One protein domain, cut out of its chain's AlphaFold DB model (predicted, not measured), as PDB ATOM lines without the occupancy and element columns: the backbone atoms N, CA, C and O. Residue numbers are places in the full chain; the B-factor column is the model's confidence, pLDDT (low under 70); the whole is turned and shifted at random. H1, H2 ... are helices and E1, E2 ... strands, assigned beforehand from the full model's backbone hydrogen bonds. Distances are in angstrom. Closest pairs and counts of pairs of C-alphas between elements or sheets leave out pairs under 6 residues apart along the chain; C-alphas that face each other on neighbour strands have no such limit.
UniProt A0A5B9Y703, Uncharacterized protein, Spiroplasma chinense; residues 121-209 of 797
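This is residues 121 to 209 of the 797 residues of an uncharacterized protein of Spiroplasma chinense (UniProt A0A5B9Y703). One twisted sheet has H1 crossing one face and the other face bare; H2 lies off it. The 89 printed residues include four named strands and two named helices, E1 H1 E2 E3 H2 E4; the mixed sheet runs E1 E4 E3 E2. The class is mixed, the whole compact: radius of gyration of the C-alphas 13.3 A, spans 37 by 25 by 24 A.

Find C-alpha 128 at (-25.965, -50.519, 39.726): E1 runs to 132, then H1 139 to 150, E2 162 to 168, E3 173 to 180, H2 191 to 195. E4, 201 to 208, 23.2 A long, ends at (-38.034, -51.815, 39.037).

Look between parallel E1 and E4 for N 207 and O 130, 2.9 A, and in hairpin E2 and E3 for N 178 and O 164, 2.7 A. H1 is on the sheet, across the strands. E1, H1, E2 form a split strand-helix-strand unit, E4 and E3 between its strands, its crossover right-handed. Both helices have every O i to N i+4 pair within hydrogen-bond range.

The printed part has no cut. Link H1 to E2 is long; pLDDT is under 70 at residues 149 to 160, among others.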
ATOM      1  N   ASN A 121     -15.302 -42.563  34.771       68.69
ATOM      2  CA  ASN A 121     -15.046 -44.003  34.858       68.69
ATOM      3  C   ASN A 121     -13.955 -44.362  35.869       68.69
ATOM      4  O   ASN A 121     -13.989 -45.442  36.466       68.69
ATOM      5  N   GLU A 122     -13.003 -43.459  36.106       71.81
ATOM      6  CA  GLU A 122     -11.981 -43.635  37.139       71.81
ATOM      7  C   GLU A 122     -12.549 -43.429  38.550       71.81
ATOM      8  O   GLU A 122     -12.003 -43.952  39.526       71.81
ATOM      9  N   LYS A 123     -13.657 -42.688  38.679       68.12
ATOM     10  CA  LYS A 123     -14.305 -42.373  39.962       68.12
ATOM     11  C   LYS A 123     -15.489 -43.281  40.286       68.12
ATOM     12  O   LYS A 123     -15.660 -43.662  41.440       68.12
ATOM     13  N   ILE A 124     -16.301 -43.616  39.289       66.25
ATOM     14  CA  ILE A 124     -17.543 -44.375  39.412       66.25
ATOM     15  C   ILE A 124     -17.575 -45.399  38.277       66.25
ATOM     16  O   ILE A 124     -17.807 -45.063  37.121       66.25
ATOM     17  N   LYS A 125     -17.376 -46.676  38.611       63.34
ATOM     18  CA  LYS A 125     -17.569 -47.770  37.651       63.34
ATOM     19  C   LYS A 125     -19.046 -48.160  37.628       63.34
ATOM     20  O   LYS A 125     -19.526 -48.657  38.642       63.34
ATOM     21  N   ASN A 126     -19.722 -47.937  36.495       66.69
ATOM     22  CA  ASN A 126     -21.069 -48.421  36.137       66.69
ATOM     23  C   ASN A 126     -22.012 -48.650  37.336       66.69
ATOM     24  O   ASN A 126     -22.139 -49.786  37.809       66.69
ATOM     25  N   PRO A 127     -22.649 -47.591  37.869       70.50
ATOM     26  CA  PRO A 127     -23.483 -47.709  39.051       70.50
ATOM     27  C   PRO A 127     -24.655 -48.660  38.782       70.50
ATOM     28  O   PRO A 127     -25.402 -48.519  37.811       70.50
ATOM     29  N   ASN A 128     -24.810 -49.636  39.675       78.31
ATOM     30  CA  ASN A 128     -25.965 -50.519  39.726       78.31
ATOM     31  C   ASN A 128     -26.753 -50.210  41.001       78.31
ATOM     32  O   ASN A 128     -26.277 -50.475  42.110       78.31
ATOM     33  N   PHE A 129     -27.948 -49.645  40.835       74.75
ATOM     34  CA  PHE A 129     -28.812 -49.253  41.949       74.75
ATOM     35  C   PHE A 129     -29.639 -50.414  42.522       74.75
ATOM     36  O   PHE A 129     -30.317 -50.250  43.535       74.75
ATOM     37  N   GLY A 130     -29.536 -51.608  41.934       81.56
ATOM     38  CA  GLY A 130     -30.299 -52.777  42.346       81.56
ATOM     39  C   GLY A 130     -31.793 -52.585  42.105       81.56
ATOM     40  O   GLY A 130     -32.196 -52.061  41.066       81.56
ATOM     41  N   GLU A 131     -32.610 -53.040  43.057       83.12
ATOM     42  CA  GLU A 131     -34.063 -52.902  42.970       83.12
ATOM     43  C   GLU A 131     -34.539 -51.558  43.508       83.12
ATOM     44  O   GLU A 131     -34.223 -51.179  44.638       83.12
ATOM     45  N   LEU A 132     -35.332 -50.870  42.695       81.75
ATOM     46  CA  LEU A 132     -35.839 -49.538  42.971       81.75
ATOM     47  C   LEU A 132     -37.367 -49.558  43.064       81.75
ATOM     48  O   LEU A 132     -38.050 -50.097  42.195       81.75
ATOM     49  N   ASP A 133     -37.899 -48.992  44.145       75.25
ATOM     50  CA  ASP A 133     -39.336 -48.933  44.422       75.25
ATOM     51  C   ASP A 133     -39.934 -47.669  43.791       75.25
ATOM     52  O   ASP A 133     -39.915 -46.599  44.401       75.25
ATOM     53  N   PHE A 134     -40.369 -47.762  42.534       70.69
ATOM     54  CA  PHE A 134     -40.948 -46.640  41.797       70.69
ATOM     55  C   PHE A 134     -42.029 -47.081  40.808       70.69
ATOM     56  O   PHE A 134     -42.090 -48.254  40.448       70.69
ATOM     57  N   ASN A 135     -42.840 -46.121  40.345       63.56
ATOM     58  CA  ASN A 135     -43.898 -46.309  39.351       63.56
ATOM     59  C   ASN A 135     -43.804 -45.218  38.267       63.56
ATOM     60  O   ASN A 135     -44.478 -44.196  38.371       63.56
ATOM     61  N   PHE A 136     -42.915 -45.391  37.281       67.44
ATOM     62  CA  PHE A 136     -42.785 -44.451  36.160       67.44
ATOM     63  C   PHE A 136     -43.419 -45.019  34.911       67.44
ATOM     64  O   PHE A 136     -43.155 -46.161  34.538       67.44
ATOM     65  N   THR A 137     -44.213 -44.187  34.251       61.94
ATOM     66  CA  THR A 137     -44.825 -44.491  32.953       61.94
ATOM     67  C   THR A 137     -44.069 -43.845  31.793       61.94
ATOM     68  O   THR A 137     -44.281 -44.221  30.643       61.94
ATOM     69  N   ASP A 138     -43.145 -42.921  32.080       72.12
ATOM     70  CA  ASP A 138     -42.346 -42.218  31.081       72.12
ATOM     71  C   ASP A 138     -40.907 -41.923  31.553       72.12
ATOM     72  O   ASP A 138     -40.543 -42.084  32.722       72.12
ATOM     73  N   GLU A 139     -40.075 -41.505  30.598       75.62
ATOM     74  CA  GLU A 139     -38.649 -41.227  30.781       75.62
ATOM     75  C   GLU A 139     -38.371 -40.050  31.733       75.62
ATOM     76  O   GLU A 139     -37.379 -40.065  32.464       75.62
ATOM     77  N   ASN A 140     -39.236 -39.033  31.757       77.19
ATOM     78  CA  ASN A 140     -39.017 -37.817  32.541       77.19
ATOM     79  C   ASN A 140     -39.212 -38.083  34.031       77.19
ATOM     80  O   ASN A 140     -38.380 -37.674  34.839       77.19
ATOM     81  N   GLN A 141     -40.243 -38.846  34.395       77.94
ATOM     82  CA  GLN A 141     -40.471 -39.226  35.790       77.94
ATOM     83  C   GLN A 141     -39.307 -40.071  36.340       77.94
ATOM     84  O   GLN A 141     -38.885 -39.908  37.488       77.94
ATOM     85  N   MET A 142     -38.720 -40.927  35.495       78.44
ATOM     86  CA  MET A 142     -37.519 -41.688  35.839       78.44
ATOM     87  C   MET A 142     -36.312 -40.772  36.101       78.44
ATOM     88  O   MET A 142     -35.606 -40.970  37.095       78.44
ATOM     89  N   LYS A 143     -36.073 -39.762  35.249       75.94
ATOM     90  CA  LYS A 143     -35.000 -38.767  35.452       75.94
ATOM     91  C   LYS A 143     -35.193 -37.998  36.759       75.94
ATOM     92  O   LYS A 143     -34.249 -37.878  37.545       75.94
ATOM     93  N   GLU A 144     -36.413 -37.530  37.024       76.19
ATOM     94  CA  GLU A 144     -36.745 -36.791  38.244       76.19
ATOM     95  C   GLU A 144     -36.470 -37.616  39.499       76.19
ATOM     96  O   GLU A 144     -35.825 -37.132  40.427       76.19
ATOM     97  N   PHE A 145     -36.882 -38.882  39.522       77.44
ATOM     98  CA  PHE A 145     -36.667 -39.739  40.684       77.44
ATOM     99  C   PHE A 145     -35.208 -40.082  40.930       77.44
ATOM    100  O   PHE A 145     -34.776 -40.087  42.084       77.44
ATOM    101  N   LEU A 146     -34.441 -40.372  39.876       74.31
ATOM    102  CA  LEU A 146     -33.009 -40.621  40.022       74.31
ATOM    103  C   LEU A 146     -32.302 -39.375  40.560       74.31
ATOM    104  O   LEU A 146     -31.469 -39.486  41.458       74.31
ATOM    105  N   THR A 147     -32.709 -38.193  40.095       72.62
ATOM    106  CA  THR A 147     -32.193 -36.914  40.590       72.62
ATOM    107  C   THR A 147     -32.566 -36.686  42.060       72.62
ATOM    108  O   THR A 147     -31.691 -36.417  42.876       72.62
ATOM    109  N   GLN A 148     -33.842 -36.837  42.431       73.25
ATOM    110  CA  GLN A 148     -34.349 -36.531  43.777       73.25
ATOM    111  C   GLN A 148     -33.933 -37.556  44.840       73.25
ATOM    112  O   GLN A 148     -33.601 -37.184  45.963       73.25
ATOM    113  N   SER A 149     -33.966 -38.848  44.509       68.75
ATOM    114  CA  SER A 149     -33.769 -39.931  45.485       68.75
ATOM    115  C   SER A 149     -32.304 -40.314  45.673       68.75
ATOM    116  O   SER A 149     -31.948 -40.885  46.706       68.75
ATOM    117  N   TYR A 150     -31.455 -40.023  44.684       63.81
ATOM    118  CA  TYR A 150     -30.050 -40.440  44.675       63.81
ATOM    119  C   TYR A 150     -29.069 -39.277  44.489       63.81
ATOM    120  O   TYR A 150     -27.881 -39.534  44.296       63.81
ATOM    121  N   ASP A 151     -29.554 -38.029  44.569       57.44
ATOM    122  CA  ASP A 151     -28.787 -36.791  44.343       57.44
ATOM    123  C   ASP A 151     -27.966 -36.863  43.042       57.44
ATOM    124  O   ASP A 151     -26.802 -36.460  42.943       57.44
ATOM    125  N   PHE A 152     -28.562 -37.512  42.039       61.31
ATOM    126  CA  PHE A 152     -27.874 -37.893  40.823       61.31
ATOM    127  C   PHE A 152     -27.770 -36.675  39.906       61.31
ATOM    128  O   PHE A 152     -28.690 -36.392  39.150       61.31
ATOM    129  N   LEU A 153     -26.651 -35.950  40.039       60.16
ATOM    130  CA  LEU A 153     -26.122 -34.910  39.146       60.16
ATOM    131  C   LEU A 153     -27.218 -34.110  38.420       60.16
ATOM    132  O   LEU A 153     -27.611 -34.447  37.303       60.16
ATOM    133  N   SER A 154     -27.644 -33.000  39.026       54.69
ATOM    134  CA  SER A 154     -28.676 -32.064  38.540       54.69
ATOM    135  C   SER A 154     -28.549 -31.594  37.074       54.69
ATOM    136  O   SER A 154     -29.482 -30.995  36.543       54.69
ATOM    137  N   PHE A 155     -27.433 -31.881  36.398       56.81
ATOM    138  CA  PHE A 155     -27.152 -31.583  34.991       56.81
ATOM    139  C   PHE A 155     -27.580 -32.672  33.982       56.81
ATOM    140  O   PHE A 155     -27.589 -32.395  32.786       56.81
ATOM    141  N   ILE A 156     -27.987 -33.876  34.412       55.91
ATOM    142  CA  ILE A 156     -28.519 -34.931  33.509       55.91
ATOM    143  C   ILE A 156     -29.978 -34.662  33.092       55.91
ATOM    144  O   ILE A 156     -30.491 -35.281  32.166       55.91
ATOM    145  N   ASN A 157     -30.623 -33.659  33.693       55.00
ATOM    146  CA  ASN A 157     -31.934 -33.171  33.254       55.00
ATOM    147  C   ASN A 157     -31.908 -32.472  31.883       55.00
ATOM    148  O   ASN A 157     -32.970 -32.125  31.374       55.00
ATOM    149  N   SER A 158     -30.733 -32.256  31.281       60.88
ATOM    150  CA  SER A 158     -30.652 -31.893  29.866       60.88
ATOM    151  C   SER A 158     -30.585 -33.153  29.005       60.88
ATOM    152  O   SER A 158     -29.657 -33.959  29.141       60.88
ATOM    153  N   ASP A 159     -31.530 -33.278  28.070       63.66
ATOM    154  CA  ASP A 159     -31.581 -34.349  27.065       63.66
ATOM    155  C   ASP A 159     -30.283 -34.465  26.243       63.66
ATOM    156  O   ASP A 159     -29.997 -35.519  25.681       63.66
ATOM    157  N   ASP A 160     -29.449 -33.419  26.231       66.31
ATOM    158  CA  ASP A 160     -28.179 -33.373  25.504       66.31
ATOM    159  C   ASP A 160     -27.140 -34.409  25.978       66.31
ATOM    160  O   ASP A 160     -26.230 -34.753  25.222       66.31
ATOM    161  N   TYR A 161     -27.241 -34.904  27.218       71.94
ATOM    162  CA  TYR A 161     -26.262 -35.841  27.796       71.94
ATOM    163  C   TYR A 161     -26.686 -37.311  27.710       71.94
ATOM    164  O   TYR A 161     -25.859 -38.207  27.917       71.94
ATOM    165  N   ILE A 162     -27.960 -37.588  27.425       74.25
ATOM    166  CA  ILE A 162     -28.489 -38.952  27.393       74.25
ATOM    167  C   ILE A 162     -28.308 -39.514  25.988       74.25
ATOM    168  O   ILE A 162     -28.879 -39.035  25.017       74.25
ATOM    169  N   THR A 163     -27.513 -40.577  25.881       71.88
ATOM    170  CA  THR A 163     -27.241 -41.220  24.585       71.88
ATOM    171  C   THR A 163     -28.172 -42.382  24.297       71.88
ATOM    172  O   THR A 163     -28.443 -42.676  23.133       71.88
ATOM    173  N   LYS A 164     -28.645 -43.080  25.338       84.06
ATOM    174  CA  LYS A 164     -29.551 -44.221  25.185       84.06
ATOM    175  C   LYS A 164     -30.280 -44.542  26.485       84.06
ATOM    176  O   LYS A 164     -29.632 -44.761  27.503       84.06
ATOM    177  N   ILE A 165     -31.596 -44.693  26.428       84.88
ATOM    178  CA  ILE A 165     -32.368 -45.351  27.487       84.88
ATOM    179  C   ILE A 165     -32.288 -46.869  27.296       84.88
ATOM    180  O   ILE A 165     -32.386 -47.370  26.173       84.88
ATOM    181  N   LEU A 166     -32.055 -47.607  28.381       87.88
ATOM    182  CA  LEU A 166     -32.023 -49.065  28.373       87.88
ATOM    183  C   LEU A 166     -33.386 -49.596  28.819       87.88
ATOM    184  O   LEU A 166     -33.917 -49.206  29.862       87.88
ATOM    185  N   THR A 167     -33.946 -50.488  28.009       87.25
ATOM    186  CA  THR A 167     -35.201 -51.183  28.285       87.25
ATOM    187  C   THR A 167     -34.981 -52.689  28.288       87.25
ATOM    188  O   THR A 167     -34.131 -53.224  27.569       87.25
ATOM    189  N   ASN A 168     -35.753 -53.396  29.110       86.44
ATOM    190  CA  ASN A 168     -35.881 -54.840  29.004       86.44
ATOM    191  C   ASN A 168     -36.699 -55.159  27.748       86.44
ATOM    192  O   ASN A 168     -37.875 -54.818  27.680       86.44
ATOM    193  N   THR A 169     -36.091 -55.818  26.767       81.50
ATOM    194  CA  THR A 169     -36.735 -56.111  25.477       81.50
ATOM    195  C   THR A 169     -37.882 -57.111  25.582       81.50
ATOM    196  O   THR A 169     -38.777 -57.083  24.751       81.50
ATOM    197  N   ASN A 170     -37.875 -57.983  26.593       79.94
ATOM    198  CA  ASN A 170     -38.872 -59.045  26.736       79.94
ATOM    199  C   ASN A 170     -40.103 -58.581  27.522       79.94
ATOM    200  O   ASN A 170     -41.196 -59.101  27.317       79.94
ATOM    201  N   TYR A 171     -39.909 -57.632  28.439       83.06
ATOM    202  CA  TYR A 171     -40.932 -57.188  29.392       83.06
ATOM    203  C   TYR A 171     -41.191 -55.679  29.353       83.06
ATOM    204  O   TYR A 171     -41.887 -55.153  30.212       83.06
ATOM    205  N   ASN A 172     -40.609 -54.979  28.379       85.12
ATOM    206  CA  ASN A 172     -40.880 -53.585  28.034       85.12
ATOM    207  C   ASN A 172     -40.922 -52.613  29.233       85.12
ATOM    208  O   ASN A 172     -41.880 -51.869  29.420       85.12
ATOM    209  N   TYR A 173     -39.884 -52.633  30.072       85.88
ATOM    210  CA  TYR A 173     -39.706 -51.676  31.171       85.88
ATOM    211  C   TYR A 173     -38.297 -51.079  31.174       85.88
ATOM    212  O   TYR A 173     -37.344 -51.724  30.730       85.88
ATOM    213  N   PHE A 174     -38.140 -49.864  31.706       87.00
ATOM    214  CA  PHE A 174     -36.834 -49.214  31.850       87.00
ATOM    215  C   PHE A 174     -35.949 -49.951  32.863       87.00
ATOM    216  O   PHE A 174     -36.381 -50.243  33.980       87.00
ATOM    217  N   ASN A 175     -34.704 -50.242  32.488       87.38
ATOM    218  CA  ASN A 175     -33.729 -50.927  33.348       87.38
ATOM    219  C   ASN A 175     -32.362 -50.222  33.411       87.38
ATOM    220  O   ASN A 175     -31.413 -50.739  34.008       87.38
ATOM    221  N   GLY A 176     -32.241 -49.040  32.810       86.94
ATOM    222  CA  GLY A 176     -31.006 -48.274  32.853       86.94
ATOM    223  C   GLY A 176     -30.948 -47.142  31.837       86.94
ATOM    224  O   GLY A 176     -31.906 -46.872  31.116       86.94
ATOM    225  N   MET A 177     -29.788 -46.495  31.755       85.62
ATOM    226  CA  MET A 177     -29.487 -45.486  30.738       85.62
ATOM    227  C   MET A 177     -27.977 -45.365  30.500       85.62
ATOM    228  O   MET A 177     -27.168 -45.706  31.365       85.62
ATOM    229  N   LYS A 178     -27.596 -44.841  29.336       86.19
ATOM    230  CA  LYS A 178     -26.225 -44.480  28.971       86.19
ATOM    231  C   LYS A 178     -26.107 -42.968  28.843       86.19
ATOM    232  O   LYS A 178     -26.831 -42.346  28.063       86.19
ATOM    233  N   VAL A 179     -25.157 -42.397  29.571       81.38
ATOM    234  CA  VAL A 179     -24.892 -40.957  29.637       81.38
ATOM    235  C   VAL A 179     -23.502 -40.684  29.072       81.38
ATOM    236  O   VAL A 179     -22.548 -41.393  29.399       81.38
ATOM    237  N   ASP A 180     -23.375 -39.665  28.226       80.56
ATOM    238  CA  ASP A 180     -22.105 -39.254  27.629       80.56
ATOM    239  C   ASP A 180     -21.745 -37.824  28.037       80.56
ATOM    240  O   ASP A 180     -22.312 -36.845  27.559       80.56
ATOM    241  N   LEU A 181     -20.768 -37.714  28.936       76.38
ATOM    242  CA  LEU A 181     -20.261 -36.450  29.463       76.38
ATOM    243  C   LEU A 181     -19.017 -35.957  28.704       76.38
ATOM    244  O   LEU A 181     -18.490 -34.892  29.031       76.38
ATOM    245  N   THR A 182     -18.532 -36.698  27.698       72.00
ATOM    246  CA  THR A 182     -17.400 -36.267  26.846       72.00
ATOM    247  C   THR A 182     -17.774 -35.073  25.968       72.00
ATOM    248  O   THR A 182     -16.936 -34.239  25.634       72.00
ATOM    249  N   GLY A 183     -19.063 -34.943  25.639       65.31
ATOM    250  CA  GLY A 183     -19.565 -33.900  24.753       65.31
ATOM    251  C   GLY A 183     -19.345 -34.173  23.267       65.31
ATOM    252  O   GLY A 183     -19.609 -33.276  22.473       65.31
ATOM    253  N   GLU A 184     -18.915 -35.382  22.877       66.19
ATOM    254  CA  GLU A 184     -18.813 -35.805  21.466       66.19
ATOM    255  C   GLU A 184     -20.150 -35.655  20.719       66.19
ATOM    256  O   GLU A 184     -20.172 -35.290  19.545       66.19
ATOM    257  N   ASN A 185     -21.268 -35.889  21.413       59.81
ATOM    258  CA  ASN A 185     -22.618 -35.863  20.845       59.81
ATOM    259  C   ASN A 185     -23.388 -34.550  21.093       59.81
ATOM    260  O   ASN A 185     -24.483 -34.366  20.555       59.81
ATOM    261  N   ILE A 186     -22.823 -33.607  21.856       65.38
ATOM    262  CA  ILE A 186     -23.479 -32.334  22.187       65.38
ATOM    263  C   ILE A 186     -23.203 -31.347  21.050       65.38
ATOM    264  O   ILE A 186     -22.171 -30.676  21.020       65.38
ATOM    265  N   LYS A 187     -24.140 -31.260  20.094       56.81
ATOM    266  CA  LYS A 187     -24.011 -30.475  18.844       56.81
ATOM    267  C   LYS A 187     -23.632 -29.006  19.051       56.81
ATOM    268  O   LYS A 187     -23.093 -28.384  18.144       56.81
ATOM    269  N   ASN A 188     -23.906 -28.467  20.232       60.78
ATOM    270  CA  ASN A 188     -23.590 -27.111  20.638       60.78
ATOM    271  C   ASN A 188     -23.156 -27.159  22.101       60.78
ATOM    272  O   ASN A 188     -24.007 -26.950  22.962       60.78
ATOM    273  N   LYS A 189     -21.873 -27.447  22.390       66.75
ATOM    274  CA  LYS A 189     -21.326 -27.374  23.762       66.75
ATOM    275  C   LYS A 189     -21.865 -26.095  24.412       66.75
ATOM    276  O   LYS A 189     -21.580 -25.003  23.932       66.75
ATOM    277  N   SER A 190     -22.764 -26.222  25.384       73.69
ATOM    278  CA  SER A 190     -23.321 -25.076  26.100       73.69
ATOM    279  C   SER A 190     -22.283 -24.582  27.105       73.69
ATOM    280  O   SER A 190     -21.287 -25.260  27.368       73.69
ATOM    281  N   LEU A 191     -22.495 -23.408  27.698       78.88
ATOM    282  CA  LEU A 191     -21.619 -22.958  28.778       78.88
ATOM    283  C   LEU A 191     -21.635 -23.947  29.966       78.88
ATOM    284  O   LEU A 191     -20.604 -24.157  30.602       78.88
ATOM    285  N   ASP A 192     -22.759 -24.633  30.195       73.94
ATOM    286  CA  ASP A 192     -22.913 -25.641  31.253       73.94
ATOM    287  C   ASP A 192     -22.013 -26.868  31.051       73.94
ATOM    288  O   ASP A 192     -21.531 -27.446  32.027       73.94
ATOM    289  N   PHE A 193     -21.672 -27.220  29.801       78.75
ATOM    290  CA  PHE A 193     -20.680 -28.266  29.524       78.75
ATOM    291  C   PHE A 193     -19.330 -27.972  30.185       78.75
ATOM    292  O   PHE A 193     -18.666 -28.895  30.663       78.75
ATOM    293  N   TYR A 194     -18.933 -26.699  30.204       84.38
ATOM    294  CA  TYR A 194     -17.683 -26.252  30.806       84.38
ATOM    295  C   TYR A 194     -17.790 -26.093  32.321       84.38
ATOM    296  O   TYR A 194     -16.773 -26.154  32.990       84.38
ATOM    297  N   LYS A 195     -18.987 -25.959  32.895       81.38
ATOM    298  CA  LYS A 195     -19.177 -25.974  34.357       81.38
ATOM    299  C   LYS A 195     -19.141 -27.391  34.944       81.38
ATOM    300  O   LYS A 195     -18.942 -27.564  36.145       81.38
ATOM    301  N   ASN A 196     -19.302 -28.422  34.112       76.75
ATOM    302  CA  ASN A 196     -19.266 -29.813  34.550       76.75
ATOM    303  C   ASN A 196     -17.826 -30.314  34.770       76.75
ATOM    304  O   ASN A 196     -17.041 -30.443  33.829       76.75
ATOM    305  N   LYS A 197     -17.519 -30.676  36.019       78.25
ATOM    306  CA  LYS A 197     -16.231 -31.236  36.456       78.25
ATOM    307  C   LYS A 197     -15.917 -32.624  35.886       78.25
ATOM    308  O   LYS A 197     -14.757 -33.035  35.892       78.25
ATOM    309  N   TYR A 198     -16.917 -33.363  35.418       78.94
ATOM    310  CA  TYR A 198     -16.753 -34.738  34.953       78.94
ATOM    311  C   TYR A 198     -16.769 -34.837  33.424       78.94
ATOM    312  O   TYR A 198     -17.514 -34.133  32.743       78.94
ATOM    313  N   GLY A 199     -15.939 -35.736  32.891       77.50
ATOM    314  CA  GLY A 199     -15.949 -36.184  31.494       77.50
ATOM    315  C   GLY A 199     -16.014 -37.713  31.423       77.50
ATOM    316  O   GLY A 199     -15.798 -38.375  32.432       77.50
ATOM    317  N   GLY A 200     -16.325 -38.283  30.259       80.44
ATOM    318  CA  GLY A 200     -16.400 -39.740  30.060       80.44
ATOM    319  C   GLY A 200     -17.823 -40.275  29.858       80.44
ATOM    320  O   GLY A 200     -18.794 -39.519  29.846       80.44
ATOM    321  N   LYS A 201     -17.946 -41.590  29.657       82.50
ATOM    322  CA  LYS A 201     -19.219 -42.286  29.381       82.50
ATOM    323  C   LYS A 201     -19.623 -43.129  30.583       82.50
ATOM    324  O   LYS A 201     -18.775 -43.833  31.114       82.50
ATOM    325  N   LEU A 202     -20.893 -43.076  30.977       80.44
ATOM    326  CA  LEU A 202     -21.440 -43.771  32.141       80.44
ATOM    327  C   LEU A 202     -22.611 -44.667  31.728       80.44
ATOM    328  O   LEU A 202     -23.529 -44.211  31.048       80.44
ATOM    329  N   GLU A 203     -22.611 -45.922  32.176       84.56
ATOM    330  CA  GLU A 203     -23.761 -46.821  32.047       84.56
ATOM    331  C   GLU A 203     -24.385 -47.080  33.417       84.56
ATOM    332  O   GLU A 203     -23.736 -47.577  34.339       84.56
ATOM    333  N   ILE A 204     -25.656 -46.724  33.540       81.19
ATOM    334  CA  ILE A 204     -26.447 -46.865  34.755       81.19
ATOM    335  C   ILE A 204     -27.377 -48.051  34.580       81.19
ATOM    336  O   ILE A 204     -28.069 -48.147  33.568       81.19
ATOM    337  N   SER A 205     -27.437 -48.912  35.593       85.56
ATOM    338  CA  SER A 205     -28.358 -50.049  35.626       85.56
ATOM    339  C   SER A 205     -29.199 -50.054  36.901       85.56
ATOM    340  O   SER A 205     -28.729 -49.701  37.986       85.56
ATOM    341  N   PHE A 206     -30.459 -50.453  36.766       86.12
ATOM    342  CA  PHE A 206     -31.387 -50.667  37.872       86.12
ATOM    343  C   PHE A 206     -32.479 -51.658  37.463       86.12
ATOM    344  O   PHE A 206     -32.598 -52.060  36.307       86.12
ATOM    345  N   SER A 207     -33.298 -52.088  38.415       84.88
ATOM    346  CA  SER A 207     -34.477 -52.903  38.130       84.88
ATOM    347  C   SER A 207     -35.671 -52.381  38.920       84.88
ATOM    348  O   SER A 207     -35.549 -52.213  40.134       84.88
ATOM    349  N   PRO A 208     -36.832 -52.145  38.288       84.38
ATOM    350  CA  PRO A 208     -38.034 -51.815  39.037       84.38
ATOM    351  C   PRO A 208     -38.378 -52.946  40.012       84.38
ATOM    352  O   PRO A 208     -38.226 -54.130  39.691       84.38
ATOM    353  N   LYS A 209     -38.814 -52.597  41.221       83.75
ATOM    354  CA  LYS A 209     -39.168 -53.564  42.267       83.75
ATOM    355  C   LYS A 209     -40.442 -54.330  41.911       83.75
ATOM    356  O   LYS A 209     -40.455 -55.556  42.053       83.75
TER     357      LYS A 209